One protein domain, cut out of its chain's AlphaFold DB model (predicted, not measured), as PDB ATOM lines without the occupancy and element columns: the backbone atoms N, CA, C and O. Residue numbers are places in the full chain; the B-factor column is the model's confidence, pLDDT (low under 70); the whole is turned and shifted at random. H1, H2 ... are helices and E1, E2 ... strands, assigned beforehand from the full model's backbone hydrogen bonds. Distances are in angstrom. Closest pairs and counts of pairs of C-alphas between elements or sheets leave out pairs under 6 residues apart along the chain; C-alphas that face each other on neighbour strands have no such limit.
ATOM      1  N   LEU A 394      36.439 -14.028 -51.950       91.75
ATOM      2  CA  LEU A 394      37.653 -14.349 -52.690       91.75
ATOM      3  C   LEU A 394      38.903 -14.163 -51.820       91.75
ATOM      4  O   LEU A 394      39.774 -15.033 -51.829       91.75
ATOM      5  N   GLN A 395      38.962 -13.082 -51.033       92.38
ATOM      6  CA  GLN A 395      40.043 -12.863 -50.068       92.38
ATOM      7  C   GLN A 395      40.127 -14.027 -49.076       92.38
ATOM      8  O   GLN A 395      41.203 -14.598 -48.908       92.38
ATOM      9  N   ASP A 396      39.003 -14.414 -48.465       91.12
ATOM     10  CA  ASP A 396      38.979 -15.510 -47.494       91.12
ATOM     11  C   ASP A 396      39.411 -16.844 -48.143       91.12
ATOM     12  O   ASP A 396      40.249 -17.553 -47.590       91.12
ATOM     13  N   LYS A 397      38.939 -17.182 -49.351       91.81
ATOM     14  CA  LYS A 397      39.381 -18.411 -50.047       91.81
ATOM     15  C   LYS A 397      40.890 -18.442 -50.286       91.81
ATOM     16  O   LYS A 397      41.530 -19.458 -50.019       91.81
ATOM     17  N   ILE A 398      41.461 -17.339 -50.773       93.88
ATOM     18  CA  ILE A 398      42.903 -17.235 -51.025       93.88
ATOM     19  C   ILE A 398      43.683 -17.309 -49.707       93.88
ATOM     20  O   ILE A 398      44.641 -18.077 -49.622       93.88
ATOM     21  N   TRP A 399      43.249 -16.583 -48.674       94.31
ATOM     22  CA  TRP A 399      43.863 -16.584 -47.343       94.31
ATOM     23  C   TRP A 399      43.914 -17.994 -46.741       94.31
ATOM     24  O   TRP A 399      44.987 -18.497 -46.410       94.31
ATOM     25  N   TYR A 400      42.775 -18.686 -46.683       94.62
ATOM     26  CA  TYR A 400      42.688 -20.019 -46.080       94.62
ATOM     27  C   TYR A 400      43.374 -21.110 -46.913       94.62
ATOM     28  O   TYR A 400      43.935 -22.049 -46.346       94.62
ATOM     29  N   SER A 401      43.420 -20.977 -48.243       94.75
ATOM     30  CA  SER A 401      44.198 -21.899 -49.082       94.75
ATOM     31  C   SER A 401      45.709 -21.789 -48.828       94.75
ATOM     32  O   SER A 401      46.391 -22.809 -48.737       94.75
ATOM     33  N   GLN A 402      46.228 -20.572 -48.625       95.88
ATOM     34  CA  GLN A 402      47.627 -20.341 -48.254       95.88
ATOM     35  C   GLN A 402      47.927 -20.818 -46.831       95.88
ATOM     36  O   GLN A 402      48.970 -21.427 -46.595       95.88
ATOM     37  N   LEU A 403      47.007 -20.602 -45.884       96.19
ATOM     38  CA  LEU A 403      47.126 -21.160 -44.535       96.19
ATOM     39  C   LEU A 403      47.219 -22.688 -44.564       96.19
ATOM     40  O   LEU A 403      48.021 -23.254 -43.831       96.19
ATOM     41  N   CYS A 404      46.471 -23.358 -45.444       96.44
ATOM     42  CA  CYS A 404      46.573 -24.805 -45.632       96.44
ATOM     43  C   CYS A 404      47.940 -25.231 -46.188       96.44
ATOM     44  O   CYS A 404      48.528 -26.183 -45.681       96.44
ATOM     45  N   VAL A 405      48.499 -24.490 -47.155       96.00
ATOM     46  CA  VAL A 405      49.877 -24.722 -47.637       96.00
ATOM     47  C   VAL A 405      50.880 -24.629 -46.487       96.00
ATOM     48  O   VAL A 405      51.719 -25.519 -46.335       96.00
ATOM     49  N   LYS A 406      50.788 -23.575 -45.668       96.31
ATOM     50  CA  LYS A 406      51.684 -23.373 -44.521       96.31
ATOM     51  C   LYS A 406      51.495 -24.440 -43.454       96.31
ATOM     52  O   LYS A 406      52.483 -24.981 -42.980       96.31
ATOM     53  N   LEU A 407      50.253 -24.794 -43.128       97.00
ATOM     54  CA  LEU A 407      49.948 -25.880 -42.199       97.00
ATOM     55  C   LEU A 407      50.570 -27.194 -42.672       97.00
ATOM     56  O   LEU A 407      51.203 -27.885 -41.885       97.00
ATOM     57  N   ASN A 408      50.451 -27.517 -43.963       96.12
ATOM     58  CA  ASN A 408      51.044 -28.729 -44.515       96.12
ATOM     59  C   ASN A 408      52.564 -28.756 -44.351       96.12
ATOM     60  O   ASN A 408      53.113 -29.767 -43.920       96.12
ATOM     61  N   GLN A 409      53.236 -27.651 -44.689       94.75
ATOM     62  CA  GLN A 409      54.683 -27.506 -44.507       94.75
ATOM     63  C   GLN A 409      55.053 -27.676 -43.034       94.75
ATOM     64  O   GLN A 409      55.859 -28.533 -42.695       94.75
ATOM     65  N   HIS A 410      54.365 -26.950 -42.160       95.00
ATOM     66  CA  HIS A 410      54.601 -26.951 -40.727       95.00
ATOM     67  C   HIS A 410      54.432 -28.347 -40.096       95.00
ATOM     68  O   HIS A 410      55.290 -28.798 -39.340       95.00
ATOM     69  N   LEU A 411      53.377 -29.087 -40.463       96.00
ATOM     70  CA  LEU A 411      53.156 -30.463 -40.007       96.00
ATOM     71  C   LEU A 411      54.206 -31.438 -40.566       96.00
ATOM     72  O   LEU A 411      54.748 -32.244 -39.811       96.00
ATOM     73  N   ASN A 412      54.519 -31.370 -41.864       94.12
ATOM     74  CA  ASN A 412      55.536 -32.235 -42.474       94.12
ATOM     75  C   ASN A 412      56.924 -31.996 -41.847       94.12
ATOM     76  O   ASN A 412      57.658 -32.946 -41.575       94.12
ATOM     77  N   ASP A 413      57.279 -30.736 -41.595       93.25
ATOM     78  CA  ASP A 413      58.608 -30.355 -41.125       93.25
ATOM     79  C   ASP A 413      58.802 -30.660 -39.638       93.25
ATOM     80  O   ASP A 413      59.860 -31.178 -39.266       93.25
ATOM     81  N   LEU A 414      57.792 -30.397 -38.802       93.50
ATOM     82  CA  LEU A 414      57.906 -30.525 -37.345       93.50
ATOM     83  C   LEU A 414      57.418 -31.869 -36.795       93.50
ATOM     84  O   LEU A 414      58.027 -32.378 -35.860       93.50
ATOM     85  N   LEU A 415      56.360 -32.461 -37.362       92.44
ATOM     86  CA  LEU A 415      55.838 -33.767 -36.920       92.44
ATOM     87  C   LEU A 415      56.307 -34.942 -37.778       92.44
ATOM     88  O   LEU A 415      56.046 -36.088 -37.425       92.44
ATOM     89  N   LYS A 416      56.979 -34.685 -38.909       90.88
ATOM     90  CA  LYS A 416      57.433 -35.729 -39.850       90.88
ATOM     91  C   LYS A 416      56.301 -36.634 -40.358       90.88
ATOM     92  O   LYS A 416      56.532 -37.778 -40.747       90.88
ATOM     93  N   VAL A 417      55.077 -36.109 -40.386       93.62
ATOM     94  CA  VAL A 417      53.902 -36.776 -40.958       93.62
ATOM     95  C   VAL A 417      53.818 -36.529 -42.459       93.62
ATOM     96  O   VAL A 417      54.425 -35.599 -42.984       93.62
ATOM     97  N   ARG A 418      53.026 -37.339 -43.161       94.19
ATOM     98  CA  ARG A 418      52.642 -37.078 -44.549       94.19
ATOM     99  C   ARG A 418      51.292 -36.371 -44.588       94.19
ATOM    100  O   ARG A 418      50.278 -36.952 -44.203       94.19
ATOM    101  N   THR A 419      51.266 -35.157 -45.123       94.31
ATOM    102  CA  THR A 419      50.019 -34.414 -45.353       94.31
ATOM    103  C   THR A 419      49.373 -34.763 -46.696       94.31
ATOM    104  O   THR A 419      50.062 -35.011 -47.688       94.31
ATOM    105  N   ILE A 420      48.041 -34.846 -46.717       91.50
ATOM    106  CA  ILE A 420      47.231 -35.108 -47.917       91.50
ATOM    107  C   ILE A 420      46.075 -34.109 -47.927       91.50
ATOM    108  O   ILE A 420      45.229 -34.149 -47.035       91.50
ATOM    109  N   SER A 421      46.028 -33.226 -48.923       91.62
ATOM    110  CA  SER A 421      45.015 -32.172 -48.985       91.62
ATOM    111  C   SER A 421      43.805 -32.531 -49.844       91.62
ATOM    112  O   SER A 421      43.902 -33.313 -50.786       91.62
ATOM    113  N   GLY A 422      42.659 -31.928 -49.521       86.25
ATOM    114  CA  GLY A 422      41.503 -31.846 -50.420       86.25
ATOM    115  C   GLY A 422      40.566 -33.055 -50.434       86.25
ATOM    116  O   GLY A 422      39.567 -33.011 -51.149       86.25
ATOM    117  N   LEU A 423      40.836 -34.092 -49.634       89.31
ATOM    118  CA  LEU A 423      39.931 -35.235 -49.496       89.31
ATOM    119  C   LEU A 423      38.723 -34.889 -48.619       89.31
ATOM    120  O   LEU A 423      38.855 -34.272 -47.558       89.31
ATOM    121  N   ASN A 424      37.543 -35.323 -49.050       89.88
ATOM    122  CA  ASN A 424      36.329 -35.279 -48.245       89.88
ATOM    123  C   ASN A 424      36.261 -36.455 -47.251       89.88
ATOM    124  O   ASN A 424      37.073 -37.382 -47.286       89.88
ATOM    125  N   ILE A 425      35.282 -36.421 -46.344       91.38
ATOM    126  CA  ILE A 425      35.172 -37.412 -45.269       91.38
ATOM    127  C   ILE A 425      34.962 -38.848 -45.775       91.38
ATOM    128  O   ILE A 425      35.552 -39.773 -45.220       91.38
ATOM    129  N   GLU A 426      34.202 -39.047 -46.855       91.19
ATOM    130  CA  GLU A 426      33.955 -40.373 -47.440       91.19
ATOM    131  C   GLU A 426      35.217 -40.923 -48.123       91.19
ATOM    132  O   GLU A 426      35.546 -42.105 -48.003       91.19
ATOM    133  N   GLU A 427      36.001 -40.053 -48.765       92.56
ATOM    134  CA  GLU A 427      37.300 -40.429 -49.328       92.56
ATOM    135  C   GLU A 427      38.296 -40.848 -48.238       92.56
ATOM    136  O   GLU A 427      39.054 -41.800 -48.439       92.56
ATOM    137  N   ILE A 428      38.292 -40.165 -47.084       93.94
ATOM    138  CA  ILE A 428      39.133 -40.513 -45.926       93.94
ATOM    139  C   ILE A 428      38.630 -41.800 -45.261       93.94
ATOM    140  O   ILE A 428      39.439 -42.652 -44.888       93.94
ATOM    141  N   LYS A 429      37.307 -41.985 -45.151       93.12
ATOM    142  CA  LYS A 429      36.684 -43.208 -44.624       93.12
ATOM    143  C   LYS A 429      37.204 -44.447 -45.351       93.12
ATOM    144  O   LYS A 429      37.556 -45.415 -44.680       93.12
ATOM    145  N   GLY A 430      37.352 -44.388 -46.675       90.56
ATOM    146  CA  GLY A 430      37.904 -45.478 -47.488       90.56
ATOM    147  C   GLY A 430      39.415 -45.733 -47.345       90.56
ATOM    148  O   GLY A 430      39.921 -46.679 -47.944       90.56
ATOM    149  N   LYS A 431      40.170 -44.914 -46.599       92.12
ATOM    150  CA  LYS A 431      41.615 -45.119 -46.366       92.12
ATOM    151  C   LYS A 431      41.871 -45.979 -45.133       92.12
ATOM    152  O   LYS A 431      41.071 -46.001 -44.209       92.12
ATOM    153  N   GLU A 432      43.020 -46.636 -45.066       90.69
ATOM    154  CA  GLU A 432      43.458 -47.325 -43.844       90.69
ATOM    155  C   GLU A 432      43.726 -46.337 -42.696       90.69
ATOM    156  O   GLU A 432      44.092 -45.177 -42.923       90.69
ATOM    157  N   THR A 433      43.570 -46.806 -41.457       89.50
ATOM    158  CA  THR A 433      43.978 -46.065 -40.254       89.50
ATOM    159  C   THR A 433      45.486 -45.867 -40.256       89.50
ATOM    160  O   THR A 433      46.240 -46.833 -40.370       89.50
ATOM    161  N   ASN A 434      45.942 -44.621 -40.147       87.06
ATOM    162  CA  ASN A 434      47.363 -44.306 -40.230       87.06
ATOM    163  C   ASN A 434      47.663 -43.004 -39.486       87.06
ATOM    164  O   ASN A 434      47.340 -41.919 -39.968       87.06
ATOM    165  N   SER A 435      48.316 -43.123 -38.332       81.44
ATOM    166  CA  SER A 435      48.708 -41.987 -37.494       81.44
ATOM    167  C   SER A 435      49.826 -41.132 -38.111       81.44
ATOM    168  O   SER A 435      49.969 -39.972 -37.750       81.44
ATOM    169  N   ASN A 436      50.549 -41.638 -39.116       89.06
ATOM    170  CA  ASN A 436      51.553 -40.870 -39.864       89.06
ATOM    171  C   ASN A 436      50.953 -40.087 -41.047       89.06
ATOM    172  O   ASN A 436      51.702 -39.471 -41.811       89.06
ATOM    173  N   LYS A 437      49.628 -40.122 -41.249       94.56
ATOM    174  CA  LYS A 437      48.934 -39.358 -42.293       94.56
ATOM    175  C   LYS A 437      47.984 -38.343 -41.676       94.56
ATOM    176  O   LYS A 437      47.089 -38.704 -40.917       94.56
ATOM    177  N   VAL A 438      48.139 -37.087 -42.083       97.06
ATOM    178  CA  VAL A 438      47.229 -36.003 -41.703       97.06
ATOM    179  C   VAL A 438      46.515 -35.505 -42.950       97.06
ATOM    180  O   VAL A 438      47.145 -35.089 -43.922       97.06
ATOM    181  N   TYR A 439      45.191 -35.568 -42.934       96.56
ATOM    182  CA  TYR A 439      44.353 -35.082 -44.018       96.56
ATOM    183  C   TYR A 439      43.997 -33.629 -43.743       96.56
ATOM    184  O   TYR A 439      43.374 -33.329 -42.728       96.56
ATOM    185  N   THR A 440      44.414 -32.721 -44.614       96.56
ATOM    186  CA  THR A 440      44.157 -31.291 -44.441       96.56
ATOM    187  C   THR A 440      43.145 -30.799 -45.453       96.56
ATOM    188  O   THR A 440      43.040 -31.299 -46.575       96.56
ATOM    189  N   ASN A 441      42.374 -29.796 -45.067       93.75
ATOM    190  CA  ASN A 441      41.450 -29.164 -45.988       93.75
ATOM    191  C   ASN A 441      41.307 -27.686 -45.671       93.75
ATOM    192  O   ASN A 441      41.685 -27.197 -44.605       93.75
ATOM    193  N   TRP A 442      40.749 -26.980 -46.637       93.06
ATOM    194  CA  TRP A 442      40.425 -25.576 -46.524       93.06
ATOM    195  C   TRP A 442      39.132 -25.313 -47.283       93.06
ATOM    196  O   TRP A 442      38.733 -26.064 -48.179       93.06
ATOM    197  N   GLY A 443      38.461 -24.226 -46.942       89.12
ATOM    198  CA  GLY A 443      37.239 -23.873 -47.636       89.12
ATOM    199  C   GLY A 443      36.638 -22.568 -47.168       89.12
ATOM    200  O   GLY A 443      37.256 -21.777 -46.460       89.12
ATOM    201  N   PHE A 444      35.401 -22.362 -47.594       85.62
ATOM    202  CA  PHE A 444      34.588 -21.229 -47.200       85.62
ATOM    203  C   PHE A 444      33.151 -21.714 -47.027       85.62
ATOM    204  O   PHE A 444      32.539 -22.193 -47.981       85.62
ATOM    205  N   THR A 445      32.627 -21.643 -45.807       80.94
ATOM    206  CA  THR A 445      31.300 -22.151 -45.444       80.94
ATOM    207  C   THR A 445      30.608 -21.173 -44.505       80.94
ATOM    208  O   THR A 445      31.250 -20.570 -43.651       80.94
ATOM    209  N   HIS A 446      29.298 -20.976 -44.674       81.81
ATOM    210  CA  HIS A 446      28.503 -20.042 -43.859       81.81
ATOM    211  C   HIS A 446      29.096 -18.617 -43.765       81.81
ATOM    212  O   HIS A 446      29.004 -17.965 -42.729       81.81
ATOM    213  N   GLY A 447      29.736 -18.132 -44.837       82.25
ATOM    214  CA  GLY A 447      30.364 -16.805 -44.854       82.25
ATOM    215  C   GLY A 447      31.699 -16.716 -44.104       82.25
ATOM    216  O   GLY A 447      32.187 -15.613 -43.868       82.25
ATOM    217  N   GLN A 448      32.284 -17.849 -43.713       85.94
ATOM    218  CA  GLN A 448      33.529 -17.915 -42.956       85.94
ATOM    219  C   GLN A 448      34.528 -18.840 -43.640       85.94
ATOM    220  O   GLN A 448      34.167 -19.890 -44.176       85.94
ATOM    221  N   GLY A 449      35.803 -18.461 -43.598       89.31
ATOM    222  CA  GLY A 449      36.870 -19.350 -44.022       89.31
ATOM    223  C   GLY A 449      37.051 -20.522 -43.057       89.31
ATOM    224  O   GLY A 449      36.731 -20.435 -41.866       89.31
ATOM    225  N   LEU A 450      37.538 -21.623 -43.615       92.69
ATOM    226  CA  LEU A 450      37.693 -22.913 -42.964       92.69
ATOM    227  C   LEU A 450      39.120 -23.422 -43.182       92.69
ATOM    228  O   LEU A 450      39.605 -23.407 -44.315       92.69
ATOM    229  N   LEU A 451      39.758 -23.905 -42.120       96.25
ATOM    230  CA  LEU A 451      41.012 -24.661 -42.161       96.25
ATOM    231  C   LEU A 451      40.852 -25.893 -41.275       96.25
ATOM    232  O   LEU A 451      40.388 -25.763 -40.149       96.25
ATOM    233  N   GLU A 452      41.240 -27.073 -41.740       95.94
ATOM    234  CA  GLU A 452      41.130 -28.295 -40.939       95.94
ATOM    235  C   GLU A 452      42.329 -29.226 -41.109       95.94
ATOM    236  O   GLU A 452      42.962 -29.278 -42.166       95.94
ATOM    237  N   ALA A 453      42.594 -29.990 -40.051       97.81
ATOM    238  CA  ALA A 453      43.506 -31.121 -40.025       97.81
ATOM    239  C   ALA A 453      42.814 -32.306 -39.341       97.81
ATOM    240  O   ALA A 453      42.317 -32.190 -38.221       97.81
ATOM    241  N   LYS A 454      42.776 -33.441 -40.033       97.38
ATOM    242  CA  LYS A 454      42.069 -34.671 -39.669       97.38
ATOM    243  C   LYS A 454      43.060 -35.825 -39.590       97.38
ATOM    244  O   LYS A 454      43.892 -35.994 -40.478       97.38
ATOM    245  N   VAL A 455      42.931 -36.667 -38.572       96.44
ATOM    246  CA  VAL A 455      43.727 -37.889 -38.418       96.44
ATOM    247  C   VAL A 455      42.783 -39.073 -38.260       96.44
ATOM    248  O   VAL A 455      41.961 -39.129 -37.340       96.44
ATOM    249  N   LYS A 456      42.904 -40.040 -39.172       95.38
ATOM    250  CA  LYS A 456      42.159 -41.298 -39.094       95.38
ATOM    251  C   LYS A 456      42.937 -42.291 -38.232       95.38
ATOM    252  O   LYS A 456      43.789 -43.021 -38.740       95.38
ATOM    253  N   ILE A 457      42.625 -42.309 -36.940       91.69
ATOM    254  CA  ILE A 457      43.218 -43.240 -35.965       91.69
ATOM    255  C   ILE A 457      42.353 -44.480 -35.700       91.69
ATOM    256  O   ILE A 457      42.838 -45.442 -35.116       91.69
ATOM    257  N   HIS A 458      41.093 -44.481 -36.146       93.88
ATOM    258  CA  HIS A 458      40.163 -45.592 -35.958       93.88
ATOM    259  C   HIS A 458      39.301 -45.827 -37.210       93.88
ATOM    260  O   HIS A 458      39.184 -44.959 -38.079       93.88
ATOM    261  N   ASN A 459      38.708 -47.017 -37.331       92.56
ATOM    262  CA  ASN A 459      37.856 -47.365 -38.476       92.56
ATOM    263  C   ASN A 459      36.459 -46.741 -38.394       92.56
ATOM    264  O   ASN A 459      35.812 -46.562 -39.422       92.56
ATOM    265  N   GLU A 460      36.012 -46.395 -37.188       94.75
ATOM    266  CA  GLU A 460      34.665 -45.873 -36.944       94.75
ATOM    267  C   GLU A 460      34.602 -44.357 -36.758       94.75
ATOM    268  O   GLU A 460      33.512 -43.792 -36.830       94.75
ATOM    269  N   TYR A 461      35.737 -43.688 -36.544       95.31
ATOM    270  CA  TYR A 461      35.784 -42.242 -36.340       95.31
ATOM    271  C   TYR A 461      37.120 -41.626 -36.756       95.31
ATOM    272  O   TYR A 461      38.159 -42.286 -36.838       95.31
ATOM    273  N   ILE A 462      37.075 -40.318 -36.986       96.56
ATOM    274  CA  ILE A 462      38.215 -39.454 -37.282       96.56
ATOM    275  C   ILE A 462      38.249 -38.343 -36.247       96.56
ATOM    276  O   ILE A 462      37.208 -37.828 -35.843       96.56
ATOM    277  N   LEU A 463      39.450 -37.954 -35.839       97.31
ATOM    278  CA  LEU A 463      39.642 -36.825 -34.941       97.31
ATOM    279  C   LEU A 463      40.301 -35.684 -35.663       97.31
ATOM    280  O   LEU A 463      41.099 -35.893 -36.577       97.31
ATOM    281  N   LEU A 464      39.922 -34.478 -35.271       97.31
ATOM    282  CA  LEU A 464      40.238 -33.314 -36.063       97.31
ATOM    283  C   LEU A 464      40.357 -32.047 -35.236       97.31
ATOM    284  O   LEU A 464      39.712 -31.878 -34.200       97.31
ATOM    285  N   VAL A 465      41.163 -31.142 -35.768       97.88
ATOM    286  CA  VAL A 465      41.159 -29.732 -35.412       97.88
ATOM    287  C   VAL A 465      40.598 -28.977 -36.606       97.88
ATOM    288  O   VAL A 465      41.043 -29.174 -37.737       97.88
ATOM    289  N   GLN A 466      39.615 -28.119 -36.359       96.62
ATOM    290  CA  GLN A 466      39.002 -27.277 -37.376       96.62
ATOM    291  C   GLN A 466      38.963 -25.835 -36.886       96.62
ATOM    292  O   GLN A 466      38.462 -25.546 -35.803       96.62
ATOM    293  N   LEU A 467      39.447 -24.918 -37.712       95.94
ATOM    294  CA  LEU A 467      39.268 -23.489 -37.537       95.94
ATOM    295  C   LEU A 467      38.145 -23.021 -38.454       95.94
ATOM    296  O   LEU A 467      38.195 -23.262 -39.660       95.94
ATOM    297  N   GLN A 468      37.153 -22.334 -37.897       90.44
ATOM    298  CA  GLN A 468      36.052 -21.755 -38.663       90.44
ATOM    299  C   GLN A 468      35.815 -20.317 -38.203       90.44
ATOM    300  O   GLN A 468      35.326 -20.079 -37.097       90.44
ATOM    301  N   GLY A 469      36.202 -19.350 -39.036       89.50
ATOM    302  CA  GLY A 469      36.204 -17.939 -38.647       89.50
ATOM    303  C   GLY A 469      37.028 -17.693 -37.374       89.50
ATOM    304  O   GLY A 469      38.219 -17.988 -37.345       89.50
ATOM    305  N   ASP A 470      36.379 -17.174 -36.325       92.31
ATOM    306  CA  ASP A 470      36.989 -16.877 -35.018       92.31
ATOM    307  C   ASP A 470      37.036 -18.080 -34.063       92.31
ATOM    308  O   ASP A 470      37.337 -17.904 -32.885       92.31
ATOM    309  N   ARG A 471      36.707 -19.294 -34.520       95.12
ATOM    310  CA  ARG A 471      36.580 -20.477 -33.659       95.12
ATOM    311  C   ARG A 471      37.693 -21.481 -33.881       95.12
ATOM    312  O   ARG A 471      37.913 -21.911 -35.007       95.12
ATOM    313  N   TYR A 472      38.301 -21.907 -32.778       97.38
ATOM    314  CA  TYR A 472      39.170 -23.073 -32.696       97.38
ATOM    315  C   TYR A 472      38.349 -24.261 -32.188       97.38
ATOM    316  O   TYR A 472      37.868 -24.231 -31.051       97.38
ATOM    317  N   CYS A 473      38.158 -25.281 -33.023       96.94
ATOM    318  CA  CYS A 473      37.337 -26.452 -32.726       96.94
ATOM    319  C   CYS A 473      38.197 -27.716 -32.630       96.94
ATOM    320  O   CYS A 473      38.939 -28.035 -33.556       96.94
ATOM    321  N   ARG A 474      38.021 -28.476 -31.548       97.81
ATOM    322  CA  ARG A 474      38.461 -29.873 -31.428       97.81
ATOM    323  C   ARG A 474      37.256 -30.766 -31.674       97.81
ATOM    324  O   ARG A 474      36.200 -30.530 -31.083       97.81
ATOM    325  N   GLY A 475      37.385 -31.738 -32.566       97.00
ATOM    326  CA  GLY A 475      36.244 -32.479 -33.088       97.00
ATOM    327  C   GLY A 475      36.485 -33.968 -33.287       97.00
ATOM    328  O   GLY A 475      37.620 -34.428 -33.426       97.00
ATOM    329  N   ILE A 476      35.373 -34.698 -33.311       97.44
ATOM    330  CA  ILE A 476      35.263 -36.090 -33.725       97.44
ATOM    331  C   ILE A 476      34.191 -36.190 -34.805       97.44
ATOM    332  O   ILE A 476      33.099 -35.638 -34.663       97.44
ATOM    333  N   GLU A 477      34.505 -36.890 -35.885       97.12
ATOM    334  CA  GLU A 477      33.562 -37.193 -36.954       97.12
ATOM    335  C   GLU A 477      33.417 -38.709 -37.087       97.12
ATOM    336  O   GLU A 477      34.372 -39.417 -37.414       97.12
ATOM    337  N   TRP A 478      32.221 -39.214 -36.782       97.12
ATOM    338  CA  TRP A 478      31.899 -40.638 -36.852       97.12
ATOM    339  C   TRP A 478      31.649 -41.078 -38.297       97.12
ATOM    340  O   TRP A 478      30.824 -40.503 -39.003       97.12
ATOM    341  N   ILE A 479      32.338 -42.137 -38.721       95.12
ATOM    342  CA  ILE A 479      32.343 -42.664 -40.096       95.12
ATOM    343  C   ILE A 479      31.852 -44.117 -40.201       95.12
ATOM    344  O   ILE A 479      31.890 -44.699 -41.286       95.12
ATOM    345  N   ARG A 480      31.380 -44.717 -39.101       91.38
ATOM    346  CA  ARG A 480      30.814 -46.074 -39.113       91.38
ATOM    347  C   ARG A 480      29.515 -46.165 -39.922       91.38
ATOM    348  O   ARG A 480      28.776 -45.190 -40.060       91.38
ATOM    349  N   GLU A 481      29.230 -47.361 -40.438       87.94
ATOM    350  CA  GLU A 481      28.069 -47.614 -41.309       87.94
ATOM    351  C   GLU A 481      26.732 -47.442 -40.586       87.94
ATOM    352  O   GLU A 481      25.810 -46.819 -41.112       87.94
ATOM    353  N   LYS A 482      26.621 -47.972 -39.362       90.44
ATOM    354  CA  LYS A 482      25.372 -47.918 -38.600       90.44
ATOM    355  C   LYS A 482      25.135 -46.490 -38.079       90.44
ATOM    356  O   LYS A 482      25.930 -46.026 -37.255       90.44
ATOM    357  N   PRO A 483      24.061 -45.800 -38.508       91.81
ATOM    358  CA  PRO A 483      23.730 -44.481 -37.985       91.81
ATOM    359  C   PRO A 483      23.336 -44.574 -36.506       91.81
ATOM    360  O   PRO A 483      22.818 -45.592 -36.049       91.81
ATOM    361  N   ALA A 484      23.594 -43.496 -35.778       94.38
ATOM    362  CA  ALA A 484      23.253 -43.307 -34.376       94.38
ATOM    363  C   ALA A 484      22.926 -41.822 -34.172       94.38
ATOM    364  O   ALA A 484      23.288 -40.996 -35.021       94.38
ATOM    365  N   THR A 485      22.246 -41.478 -33.083       95.00
ATOM    366  CA  THR A 485      22.004 -40.067 -32.760       95.00
ATOM    367  C   THR A 485      23.287 -39.403 -32.264       95.00
ATOM    368  O   THR A 485      24.245 -40.071 -31.859       95.00
ATOM    369  N   HIS A 486      23.338 -38.072 -32.276       94.69
ATOM    370  CA  HIS A 486      24.492 -37.363 -31.722       94.69
ATOM    371  C   HIS A 486      24.694 -37.628 -30.225       94.69
ATOM    372  O   HIS A 486      25.834 -37.600 -29.772       94.69
ATOM    373  N   GLU A 487      23.631 -37.873 -29.450       94.50
ATOM    374  CA  GLU A 487      23.755 -38.245 -28.039       94.50
ATOM    375  C   GLU A 487      24.449 -39.595 -27.897       94.50
ATOM    376  O   GLU A 487      25.424 -39.702 -27.159       94.50
ATOM    377  N   GLU A 488      24.012 -40.599 -28.663       95.12
ATOM    378  CA  GLU A 488      24.654 -41.915 -28.678       95.12
ATOM    379  C   GLU A 488      26.118 -41.811 -29.118       95.12
ATOM    380  O   GLU A 488      26.998 -42.432 -28.526       95.12
ATOM    381  N   TYR A 489      26.414 -41.010 -30.142       96.31
ATOM    382  CA  TYR A 489      27.786 -40.766 -30.577       96.31
ATOM    383  C   TYR A 489      28.628 -40.043 -29.528       96.31
ATOM    384  O   TYR A 489      29.799 -40.383 -29.361       96.31
ATOM    385  N   TRP A 490      28.062 -39.084 -28.797       95.50
ATOM    386  CA  TRP A 490      28.771 -38.404 -27.719       95.50
ATOM    387  C   TRP A 490      29.077 -39.353 -26.559       95.50
ATOM    388  O   TRP A 490      30.211 -39.379 -26.087       95.50
ATOM    389  N   GLU A 491      28.119 -40.192 -26.152       94.75
ATOM    390  CA  GLU A 491      28.360 -41.223 -25.134       94.75
ATOM    391  C   GLU A 491      29.407 -42.243 -25.594       94.75
ATOM    392  O   GLU A 491      30.300 -42.592 -24.826       94.75
ATOM    393  N   ASN A 492      29.381 -42.666 -26.862       94.75
ATOM    394  CA  ASN A 492      30.436 -43.521 -27.411       94.75
ATOM    395  C   ASN A 492      31.799 -42.820 -27.359       94.75
ATOM    396  O   ASN A 492      32.778 -43.431 -26.956       94.75
ATOM    397  N   THR A 493      31.851 -41.521 -27.675       94.62
ATOM    398  CA  THR A 493      33.091 -40.726 -27.666       94.62
ATOM    399  C   THR A 493      33.766 -40.733 -26.289       94.62
ATOM    400  O   THR A 493      34.991 -40.794 -26.225       94.62
ATOM    401  N   LYS A 494      32.996 -40.735 -25.190       92.62
ATOM    402  CA  LYS A 494      33.533 -40.830 -23.816       92.62
ATOM    403  C   LYS A 494      34.244 -42.154 -23.529       92.62
ATOM    404  O   LYS A 494      35.129 -42.200 -22.683       92.62
ATOM    405  N   ASN A 495      33.837 -43.223 -24.212       91.19
ATOM    406  CA  ASN A 495      34.366 -44.574 -24.025       91.19
ATOM    407  C   ASN A 495      35.532 -44.894 -24.977       91.19
ATOM    408  O   ASN A 495      36.157 -45.947 -24.855       91.19
ATOM    409  N   GLU A 496      35.827 -44.004 -25.929       92.06
ATOM    410  CA  GLU A 496      36.915 -44.175 -26.887       92.06
ATOM    411  C   GLU A 496      38.279 -43.804 -26.300       92.06
ATOM    412  O   GLU A 496      38.405 -42.984 -25.390       92.06
ATOM    413  N   LYS A 497      39.346 -44.366 -26.880       86.94
ATOM    414  CA  LYS A 497      40.733 -44.038 -26.509       86.94
ATOM    415  C   LYS A 497      41.142 -42.668 -27.059       86.94
ATOM    416  O   LYS A 497      41.832 -42.542 -28.074       86.94
ATOM    417  N   ILE A 498      40.685 -41.623 -26.375       89.75
ATOM    418  CA  ILE A 498      40.974 -40.220 -26.671       89.75
ATOM    419  C   ILE A 498      41.820 -39.610 -25.528       89.75
ATOM    420  O   ILE A 498      41.537 -39.891 -24.369       89.75
ATOM    421  N   PRO A 499      42.862 -38.788 -25.804       87.62
ATOM    422  CA  PRO A 499      43.603 -37.999 -24.853       87.62
ATOM    423  C   PRO A 499      42.603 -37.255 -24.015       87.62
ATOM    424  O   PRO A 499      41.755 -36.525 -24.534       87.62
ATOM    425  N   GLN A 500      42.759 -37.420 -22.714       83.88
ATOM    426  CA  GLN A 500      41.919 -36.764 -21.725       83.88
ATOM    427  C   GLN A 500      41.952 -35.236 -21.892       83.88
ATOM    428  O   GLN A 500      40.970 -34.558 -21.626       83.88
ATOM    429  N   SER A 501      43.042 -34.691 -22.442       86.06
ATOM    430  CA  SER A 501      43.197 -33.269 -22.755       86.06
ATOM    431  C   SER A 501      42.537 -32.811 -24.067       86.06
ATOM    432  O   SER A 501      42.702 -31.653 -24.451       86.06
ATOM    433  N   PHE A 502      41.822 -33.676 -24.795       92.06
ATOM    434  CA  PHE A 502      41.214 -33.307 -26.080       92.06
ATOM    435  C   PHE A 502      39.766 -32.816 -25.937       92.06
ATOM    436  O   PHE A 502      39.408 -31.811 -26.552       92.06
ATOM    437  N   PHE A 503      38.956 -33.481 -25.105       94.56
ATOM    438  CA  PHE A 503      37.553 -33.141 -24.850       94.56
ATOM    439  C   PHE A 503      37.254 -33.062 -23.356       94.56
ATOM    440  O   PHE A 503      37.696 -33.905 -22.584       94.56
ATOM    441  N   GLN A 504      36.433 -32.088 -22.972       93.94
ATOM    442  CA  GLN A 504      35.842 -32.008 -21.644       93.94
ATOM    443  C   GLN A 504      34.589 -32.893 -21.585       93.94
ATOM    444  O   GLN A 504      33.566 -32.553 -22.191       93.94
ATOM    445  N   PHE A 505      34.666 -33.994 -20.838       91.00
ATOM    446  CA  PHE A 505      33.527 -34.880 -20.568       91.00
ATOM    447  C   PHE A 505      32.930 -34.673 -19.179       91.00
ATOM    448  O   PHE A 505      31.707 -34.676 -19.045       91.00
ATOM    449  N   ASP A 506      33.790 -34.434 -18.192       85.31
ATOM    450  CA  ASP A 506      33.409 -34.222 -16.801       85.31
ATOM    451  C   ASP A 506      33.407 -32.728 -16.446       85.31
ATOM    452  O   ASP A 506      33.576 -31.846 -17.297       85.31
ATOM    453  N   ASP A 507      33.218 -32.427 -15.164       81.25
ATOM    454  CA  ASP A 507      33.252 -31.062 -14.645       81.25
ATOM    455  C   ASP A 507      34.693 -30.558 -14.410       81.25
ATOM    456  O   ASP A 507      34.926 -29.664 -13.603       81.25
ATOM    457  N   GLU A 508      35.687 -31.105 -15.107       84.44
ATOM    458  CA  GLU A 508      37.067 -30.612 -15.105       84.44
ATOM    459  C   GLU A 508      37.365 -29.876 -16.412       84.44
ATOM    460  O   GLU A 508      36.979 -30.307 -17.497       84.44
ATOM    461  N   ALA A 509      38.023 -28.720 -16.321       87.06
ATOM    462  CA  ALA A 509      38.336 -27.936 -17.509       87.06
ATOM    463  C   ALA A 509      39.428 -28.622 -18.333       87.06
ATOM    464  O   ALA A 509      40.457 -29.029 -17.800       87.06
ATOM    465  N   VAL A 510      39.239 -28.652 -19.650       90.75
ATOM    466  CA  VAL A 510      40.293 -29.034 -20.589       90.75
ATOM    467  C   VAL A 510      40.955 -27.785 -21.158       90.75
ATOM    468  O   VAL A 510      40.280 -26.872 -21.643       90.75
ATOM    469  N   GLU A 511      42.286 -27.760 -21.120       93.25
ATOM    470  CA  GLU A 511      43.093 -26.656 -21.632       93.25
ATOM    471  C   GLU A 511      43.060 -26.615 -23.169       93.25
ATOM    472  O   GLU A 511      43.520 -27.521 -23.881       93.25
ATOM    473  N   PHE A 512      42.464 -25.543 -23.691       96.00
ATOM    474  CA  PHE A 512      42.587 -25.156 -25.095       96.00
ATOM    475  C   PHE A 512      43.923 -24.438 -25.319       96.00
ATOM    476  O   PHE A 512      44.528 -23.971 -24.359       96.00
ATOM    477  N   PRO A 513      44.387 -24.304 -26.571       96.75
ATOM    478  CA  PRO A 513      45.609 -23.558 -26.848       96.75
ATOM    479  C   PRO A 513      45.533 -22.121 -26.316       96.75
ATOM    480  O   PRO A 513      44.465 -21.503 -26.355       96.75
ATOM    481  N   SER A 514      46.664 -21.569 -25.873       96.31
ATOM    482  CA  SER A 514      46.756 -20.232 -25.258       96.31
ATOM    483  C   SER A 514      46.267 -19.094 -26.158       96.31
ATOM    484  O   SER A 514      45.838 -18.063 -25.652       96.31
ATOM    485  N   ILE A 515      46.245 -19.305 -27.478       96.94
ATOM    486  CA  ILE A 515      45.629 -18.416 -28.478       96.94
ATOM    487  C   ILE A 515      44.104 -18.287 -28.343       96.94
ATOM    488  O   ILE A 515      43.489 -17.465 -29.022       96.94
ATOM    489  N   CYS A 516      43.458 -19.121 -27.525       97.44
ATOM    490  CA  CYS A 516      42.024 -19.073 -27.286       97.44
ATOM    491  C   CYS A 516      41.691 -18.127 -26.128       97.44
ATOM    492  O   CYS A 516      42.380 -18.072 -25.111       97.44
ATOM    493  N   ILE A 517      40.577 -17.410 -26.248       96.12
ATOM    494  CA  ILE A 517      39.980 -16.661 -25.143       96.12
ATOM    495  C   ILE A 517      39.515 -17.660 -24.084       96.12
ATOM    496  O   ILE A 517      38.878 -18.665 -24.412       96.12
ATOM    497  N   ASP A 518      39.824 -17.364 -22.819       94.31
ATOM    498  CA  ASP A 518      39.469 -18.200 -21.675       94.31
ATOM    499  C   ASP A 518      39.963 -19.649 -21.811       94.31
ATOM    500  O   ASP A 518      39.268 -20.574 -21.394       94.31
ATOM    501  N   ALA A 519      41.147 -19.867 -22.402       93.50
ATOM    502  CA  ALA A 519      41.715 -21.181 -22.733       93.50
ATOM    503  C   ALA A 519      41.576 -22.241 -21.619       93.50
ATOM    504  O   ALA A 519      41.201 -23.377 -21.915       93.50
ATOM    505  N   ASN A 520      41.709 -21.829 -20.354       92.75
ATOM    506  CA  ASN A 520      41.695 -22.707 -19.173       92.75
ATOM    507  C   ASN A 520      40.339 -22.800 -18.456       92.75
ATOM    508  O   ASN A 520      40.199 -23.553 -17.497       92.75
ATOM    509  N   LYS A 521      39.321 -22.038 -18.880       93.38
ATOM    510  CA  LYS A 521      37.978 -22.126 -18.281       93.38
ATOM    511  C   LYS A 521      37.209 -23.340 -18.800       93.38
ATOM    512  O   LYS A 521      37.395 -23.755 -19.943       93.38
ATOM    513  N   LYS A 522      36.289 -23.866 -17.991       92.75
ATOM    514  CA  LYS A 522      35.371 -24.936 -18.403       92.75
ATOM    515  C   LYS A 522      34.524 -24.510 -19.602       92.75
ATOM    516  O   LYS A 522      34.157 -23.342 -19.739       92.75
ATOM    517  N   ILE A 523      34.171 -25.465 -20.453       91.56
ATOM    518  CA  ILE A 523      33.123 -25.279 -21.454       91.56
ATOM    519  C   ILE A 523      31.776 -25.346 -20.745       91.56
ATOM    520  O   ILE A 523      31.374 -26.390 -20.237       91.56
ATOM    521  N   GLU A 524      31.080 -24.214 -20.716       89.00
ATOM    522  CA  GLU A 524      29.754 -24.128 -20.116       89.00
ATOM    523  C   GLU A 524      28.714 -24.869 -20.956       89.00
ATOM    524  O   GLU A 524      28.677 -24.766 -22.189       89.00
ATOM    525  N   ALA A 525      27.834 -25.592 -20.268       88.31
ATOM    526  CA  ALA A 525      26.734 -26.289 -20.898       88.31
ATOM    527  C   ALA A 525      25.709 -25.272 -21.428       88.31
ATOM    528  O   ALA A 525      25.243 -24.392 -20.704       88.31
ATOM    529  N   ARG A 526      25.351 -25.377 -22.710       88.94
ATOM    530  CA  ARG A 526      24.418 -24.456 -23.371       88.94
ATOM    531  C   ARG A 526      23.077 -25.123 -23.593       88.94
ATOM    532  O   ARG A 526      23.014 -26.310 -23.906       88.94
ATOM    533  N   LYS A 527      22.002 -24.344 -23.464       88.88
ATOM    534  CA  LYS A 527      20.643 -24.797 -23.766       88.88
ATOM    535  C   LYS A 527      20.429 -24.822 -25.280       88.88
ATOM    536  O   LYS A 527      20.553 -23.799 -25.951       88.88
ATOM    537  N   HIS A 528      20.071 -25.986 -25.796       86.69
ATOM    538  CA  HIS A 528      19.676 -26.234 -27.176       86.69
ATOM    539  C   HIS A 528      18.236 -26.774 -27.219       86.69
ATOM    540  O   HIS A 528      17.589 -26.950 -26.185       86.69
ATOM    541  N   LYS A 529      17.703 -27.005 -28.427       82.31
ATOM    542  CA  LYS A 529      16.339 -27.539 -28.615       82.31
ATOM    543  C   LYS A 529      16.178 -28.966 -28.072       82.31
ATOM    544  O   LYS A 529      15.085 -29.330 -27.667       82.31
ATOM    545  N   ASP A 530      17.261 -29.733 -28.088       80.19
ATOM    546  CA  ASP A 530      17.382 -31.144 -27.706       80.19
ATOM    547  C   ASP A 530      17.850 -31.338 -26.248       80.19
ATOM    548  O   ASP A 530      17.959 -32.464 -25.778       80.19
ATOM    549  N   GLY A 531      18.092 -30.252 -25.507       85.19
ATOM    550  CA  GLY A 531      18.535 -30.297 -24.113       85.19
ATOM    551  C   GLY A 531      19.735 -29.397 -23.851       85.19
ATOM    552  O   GLY A 531      20.074 -28.522 -24.648       85.19
ATOM    553  N   THR A 532      20.375 -29.586 -22.703       88.75
ATOM    554  CA  THR A 532      21.586 -28.848 -22.331       88.75
ATOM    555  C   THR A 532      22.806 -29.723 -22.599       88.75
ATOM    556  O   THR A 532      22.849 -30.860 -22.138       88.75
ATOM    557  N   ARG A 533      23.806 -29.212 -23.329       91.69
ATOM    558  CA  ARG A 533      25.033 -29.966 -23.649       91.69
ATOM    559  C   ARG A 533      26.289 -29.098 -23.646       91.69
ATOM    560  O   ARG A 533      26.214 -27.885 -23.827       91.69
ATOM    561  N   THR A 534      27.439 -29.745 -23.472       91.62
ATOM    562  CA  THR A 534      28.787 -29.144 -23.454       91.62
ATOM    563  C   THR A 534      29.529 -29.286 -24.789       91.62
ATOM    564  O   THR A 534      30.722 -29.002 -24.873       91.62
ATOM    565  N   TYR A 535      28.845 -29.725 -25.846       94.56
ATOM    566  CA  TYR A 535      29.392 -29.874 -27.195       94.56
ATOM    567  C   TYR A 535      28.451 -29.259 -28.235       94.56
ATOM    568  O   TYR A 535      27.266 -29.026 -27.989       94.56
ATOM    569  N   ASN A 536      28.987 -28.995 -29.418       94.31
ATOM    570  CA  ASN A 536      28.251 -28.568 -30.599       94.31
ATOM    571  C   ASN A 536      28.225 -29.707 -31.624       94.31
ATOM    572  O   ASN A 536      29.041 -30.627 -31.552       94.31
ATOM    573  N   LYS A 537      27.303 -29.633 -32.587       94.12
ATOM    574  CA  LYS A 537      27.163 -30.643 -33.639       94.12
ATOM    575  C   LYS A 537      26.895 -30.034 -35.012       94.12
ATOM    576  O   LYS A 537      26.261 -28.981 -35.104       94.12
ATOM    577  N   TYR A 538      27.321 -30.732 -36.060       91.69
ATOM    578  CA  TYR A 538      26.878 -30.527 -37.438       91.69
ATOM    579  C   TYR A 538      26.384 -31.864 -38.004       91.69
ATOM    580  O   TYR A 538      27.149 -32.817 -38.148       91.69
ATOM    581  N   GLY A 539      25.077 -31.957 -38.260       91.50
ATOM    582  CA  GLY A 539      24.419 -33.263 -38.360       91.50
ATOM    583  C   GLY A 539      24.580 -34.062 -37.060       91.50
ATOM    584  O   GLY A 539      24.820 -33.479 -36.002       91.50
ATOM    585  N   ASP A 540      24.458 -35.389 -37.141       93.69
ATOM    586  CA  ASP A 540      24.623 -36.257 -35.965       93.69
ATOM    587  C   ASP A 540      26.045 -36.806 -35.798       93.69
ATOM    588  O   ASP A 540      26.433 -37.187 -34.699       93.69
ATOM    589  N   ARG A 541      26.839 -36.827 -36.874       95.50
ATOM    590  CA  ARG A 541      28.158 -37.481 -36.904       95.50
ATOM    591  C   ARG A 541      29.311 -36.592 -36.455       95.50
ATOM    592  O   ARG A 541      30.279 -37.118 -35.912       95.50
ATOM    593  N   PHE A 542      29.238 -35.285 -36.711       96.06
ATOM    594  CA  PHE A 542      30.321 -34.360 -36.390       96.06
ATOM    595  C   PHE A 542      30.031 -33.635 -35.077       96.06
ATOM    596  O   PHE A 542      29.143 -32.780 -35.018       96.06
ATOM    597  N   LEU A 543      30.790 -33.979 -34.036       97.12
ATOM    598  CA  LEU A 543      30.672 -33.435 -32.685       97.12
ATOM    599  C   LEU A 543      31.952 -32.686 -32.322       97.12
ATOM    600  O   LEU A 543      33.054 -33.167 -32.587       97.12
ATOM    601  N   TYR A 544      31.826 -31.507 -31.719       96.69
ATOM    602  CA  TYR A 544      32.992 -30.683 -31.420       96.69
ATOM    603  C   TYR A 544      32.811 -29.761 -30.218       96.69
ATOM    604  O   TYR A 544      31.714 -29.316 -29.877       96.69
ATOM    605  N   GLN A 545      33.937 -29.408 -29.617       96.88
ATOM    606  CA  GLN A 545      34.066 -28.383 -28.592       96.88
ATOM    607  C   GLN A 545      34.905 -27.232 -29.142       96.88
ATOM    608  O   GLN A 545      35.855 -27.455 -29.888       96.88
ATOM    609  N   SER A 546      34.538 -25.990 -28.817       95.56
ATOM    610  CA  SER A 546      35.153 -24.821 -29.453       95.56
ATOM    611  C   SER A 546      35.354 -23.647 -28.511       95.56
ATOM    612  O   SER A 546      34.447 -23.327 -27.736       95.56
ATOM    613  N   LYS A 547      36.453 -22.915 -28.700       96.00
ATOM    614  CA  LYS A 547      36.688 -21.594 -28.100       96.00
ATOM    615  C   LYS A 547      36.965 -20.537 -29.161       96.00
ATOM    616  O   LYS A 547      37.201 -20.857 -30.323       96.00
ATOM    617  N   LYS A 548      36.832 -19.267 -28.772       96.44
ATOM    618  CA  LYS A 548      37.174 -18.143 -29.650       96.44
ATOM    619  C   LYS A 548      38.682 -17.949 -29.689       96.44
ATOM    620  O   LYS A 548      39.308 -18.025 -28.641       96.44
ATOM    621  N   ILE A 549      39.224 -17.655 -30.858       96.81
ATOM    622  CA  ILE A 549      40.614 -17.252 -31.067       96.81
ATOM    623  C   ILE A 549      40.746 -15.768 -30.696       96.81
ATOM    624  O   ILE A 549      39.832 -14.981 -30.951       96.81
ATOM    625  N   GLN A 550      41.855 -15.390 -30.066       95.62
ATOM    626  CA  GLN A 550      42.167 -13.998 -29.740       95.62
ATOM    627  C   GLN A 550      42.424 -13.177 -31.018       95.62
ATOM    628  O   GLN A 550      43.002 -13.678 -31.979       95.62
ATOM    629  N   GLU A 551      42.015 -11.902 -31.040       92.81
ATOM    630  CA  GLU A 551      42.151 -11.045 -32.237       92.81
ATOM    631  C   GLU A 551      43.617 -10.785 -32.635       92.81
ATOM    632  O   GLU A 551      43.904 -10.573 -33.812       92.81
ATOM    633  N   ASN A 552      44.542 -10.835 -31.676       93.56
ATOM    634  CA  ASN A 552      45.977 -10.630 -31.873       93.56
ATOM    635  C   ASN A 552      46.768 -11.929 -32.109       93.56
ATOM    636  O   ASN A 552      47.983 -11.845 -32.275       93.56
ATOM    637  N   ALA A 553      46.119 -13.102 -32.127       96.38
ATOM    638  CA  ALA A 553      46.808 -14.364 -32.381       96.38
ATOM    639  C   ALA A 553      47.437 -14.353 -33.780       96.38
ATOM    640  O   ALA A 553      46.766 -14.082 -34.784       96.38
ATOM    641  N   THR A 554      48.728 -14.649 -33.848       97.19
ATOM    642  CA  THR A 554      49.485 -14.683 -35.099       97.19
ATOM    643  C   THR A 554      49.242 -15.980 -35.864       97.19
ATOM    644  O   THR A 554      48.841 -17.003 -35.305       97.19
ATOM    645  N   VAL A 555      49.511 -15.965 -37.170       96.94
ATOM    646  CA  VAL A 555      49.458 -17.166 -38.010       96.94
ATOM    647  C   VAL A 555      50.371 -18.257 -37.450       96.94
ATOM    648  O   VAL A 555      49.940 -19.402 -37.353       96.94
ATOM    649  N   SER A 556      51.599 -17.920 -37.042       96.94
ATOM    650  CA  SER A 556      52.547 -18.889 -36.475       96.94
ATOM    651  C   SER A 556      52.004 -19.567 -35.216       96.94
ATOM    652  O   SER A 556      51.994 -20.794 -35.128       96.94
ATOM    653  N   GLU A 557      51.476 -18.792 -34.264       97.81
ATOM    654  CA  GLU A 557      50.890 -19.335 -33.030       97.81
ATOM    655  C   GLU A 557      49.693 -20.249 -33.321       97.81
ATOM    656  O   GLU A 557      49.556 -21.309 -32.710       97.81
ATOM    657  N   VAL A 558      48.852 -19.886 -34.295       98.00
ATOM    658  CA  VAL A 558      47.702 -20.706 -34.695       98.00
ATOM    659  C   VAL A 558      48.123 -22.017 -35.359       98.00
ATOM    660  O   VAL A 558      47.546 -23.063 -35.057       98.00
ATOM    661  N   LEU A 559      49.132 -22.000 -36.231       97.75
ATOM    662  CA  LEU A 559      49.647 -23.222 -36.855       97.75
ATOM    663  C   LEU A 559      50.325 -24.146 -35.831       97.75
ATOM    664  O   LEU A 559      50.091 -25.357 -35.872       97.75
ATOM    665  N   ASN A 560      51.077 -23.583 -34.877       97.94
ATOM    666  CA  ASN A 560      51.669 -24.328 -33.761       97.94
ATOM    667  C   ASN A 560      50.589 -24.985 -32.886       97.94
ATOM    668  O   ASN A 560      50.689 -26.168 -32.570       97.94
ATOM    669  N   ALA A 561      49.512 -24.261 -32.566       97.75
ATOM    670  CA  ALA A 561      48.396 -24.802 -31.792       97.75
ATOM    671  C   ALA A 561      47.745 -26.020 -32.475       97.75
ATOM    672  O   ALA A 561      47.520 -27.048 -31.832       97.75
ATOM    673  N   ILE A 562      47.502 -25.941 -33.793       98.00
ATOM    674  CA  ILE A 562      46.990 -27.084 -34.567       98.00
ATOM    675  C   ILE A 562      47.986 -28.247 -34.514       98.00
ATOM    676  O   ILE A 562      47.582 -29.386 -34.284       98.00
ATOM    677  N   LYS A 563      49.283 -27.977 -34.707       97.12
ATOM    678  CA  LYS A 563      50.345 -28.991 -34.641       97.12
ATOM    679  C   LYS A 563      50.328 -29.728 -33.305       97.12
ATOM    680  O   LYS A 563      50.350 -30.954 -33.312       97.12
ATOM    681  N   GLU A 564      50.287 -29.016 -32.183       96.38
ATOM    682  CA  GLU A 564      50.299 -29.615 -30.841       96.38
ATOM    683  C   GLU A 564      49.086 -30.519 -30.603       96.38
ATOM    684  O   GLU A 564      49.209 -31.613 -30.053       96.38
ATOM    685  N   ASP A 565      47.901 -30.102 -31.044       96.62
ATOM    686  CA  ASP A 565      46.705 -30.930 -30.910       96.62
ATOM    687  C   ASP A 565      46.727 -32.145 -31.850       96.62
ATOM    688  O   ASP A 565      46.273 -33.223 -31.463       96.62
ATOM    689  N   ILE A 566      47.296 -32.017 -33.051       96.69
ATOM    690  CA  ILE A 566      47.523 -33.151 -33.958       96.69
ATOM    691  C   ILE A 566      48.556 -34.121 -33.375       96.69
ATOM    692  O   ILE A 566      48.351 -35.331 -33.438       96.69
ATOM    693  N   GLU A 567      49.615 -33.627 -32.741       95.25
ATOM    694  CA  GLU A 567      50.606 -34.453 -32.043       95.25
ATOM    695  C   GLU A 567      49.964 -35.281 -30.931       95.25
ATOM    696  O   GLU A 567      50.142 -36.496 -30.905       95.25
ATOM    697  N   LYS A 568      49.113 -34.661 -30.098       93.50
ATOM    698  CA  LYS A 568      48.300 -35.371 -29.095       93.50
ATOM    699  C   LYS A 568      47.358 -36.392 -29.728       93.50
ATOM    700  O   LYS A 568      46.979 -37.361 -29.076       93.50
ATOM    701  N   ILE A 569      46.900 -36.172 -30.966       94.00
ATOM    702  CA  ILE A 569      46.092 -37.169 -31.676       94.00
ATOM    703  C   ILE A 569      46.931 -38.394 -32.063       94.00
ATOM    704  O   ILE A 569      46.453 -39.521 -31.972       94.00
ATOM    705  N   ILE A 570      48.172 -38.168 -32.477       91.44
ATOM    706  CA  ILE A 570      49.077 -39.194 -32.994       91.44
ATOM    707  C   ILE A 570      49.743 -39.991 -31.864       91.44
ATOM    708  O   ILE A 570      49.938 -41.193 -32.014       91.44
ATOM    709  N   SER A 571      50.064 -39.351 -30.737       86.06
ATOM    710  CA  SER A 571      50.824 -39.924 -29.616       86.06
ATOM    711  C   SER A 571      49.997 -40.769 -28.629       86.06
ATOM    712  O   SER A 571      50.402 -40.914 -27.477       86.06
ATOM    713  N   ARG A 572      48.813 -41.233 -29.033       66.38
ATOM    714  CA  ARG A 572      47.807 -41.869 -28.161       66.38
ATOM    715  C   ARG A 572      48.103 -43.303 -27.775       66.38
ATOM    716  O   ARG A 572      48.617 -44.043 -28.641       66.38
TER     717      ARG A 572
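What this domain is: This is residues 394 to 572 of the 572 residues of an uncharacterized protein of Bacteroides uniformis (UniProt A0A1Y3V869). What is the first impression? A twisted wall of seven strands, E1 E2 E3 E4 E5 E9 E8, has helices H1 and H4 covering one face over E2, E3 and E4, while H3 crosses over E5 and E9. The long stretch of residues 496 to 525 leads from H3 to the small hairpin E6 E7, far from the middle. What is it made of? The printed part has 179 residues, with four named helices and nine named strands in the order H1 E1 H2 E2 E3 E4 E5 H3 E6 E7 E8 E9 H4; the large sheet is mixed, and the class is mixed. How large is it? It is compact and rounded, with a radius of gyration of the C-alphas of 15.5 A and spans of 39 by 38 by 32 A.

How they stand to each other: How are the strands paired? E1, residues 418 to 421, is an edge strand parallel to E2, residues 437 to 445, with N 420 and O 438 2.9 A apart. E3, residues 448 to 455, E4, 461 to 468, and E5, 471 to 478, follow E2 in a meander, each strand the antiparallel neighbour of the one before, with N 441 to O 452 3.0 A, N 453 to O 465 2.9 A and N 464 to O 475 3.0 A. E9, residues 542 to 548, is antiparallel to E5, with N 474 to O 545 2.9 A, and to edge strand E8, residues 536 to 538, with N 538 to O 542 2.9 A. Which helices are on it? H1, residues 394 to 415, runs along E2 at a height over the sheet of 8.0 A, and H4, residues 555 to 570, lies over E3 and E4 at 9.2 A, on the same face. H1 and H4 touch at Leu 407 and Leu 559, their closest C-alphas, 6.0 A apart, at a steep tilt of 52 degrees. H3, residues 486 to 495, runs across the strands; its closest C-alphas to E9 are Trp 490 and Leu 543, 7.3 A. What of the helix backbones? Every O i to N i+4 pair is within hydrogen-bond range in H1, H4 and H2, residues 425 to 429, which only grazes the sheet; in H3 it is 5 of 6.

Where its parts are: Where does the longest helix begin? H1 starts at C-alpha 394 (37.653, -14.349, -52.690) and is 30.9 A long. Where are the other long elements? E2 is 24.8 A long, E3 22.9 A, and H4, 22.6 A, ends at C-alpha 570 (49.077, -39.194, -32.994). Where is the small hairpin? E6, residues 526 to 528, and E7, 531 to 533, are antiparallel, with N 528 and O 531 2.8 A apart.

The domain as a whole: How far does it reach? The two C-alphas farthest apart, those of Asp 413 and Lys 529, are 44.2 A apart. Is it continuous and confident? The printed part has no cut; the link H3 to E6, 30 residues, is long, and residue 572, the chain's last, is the one under 70 in pLDDT, against a mean of the printed part of 92.9.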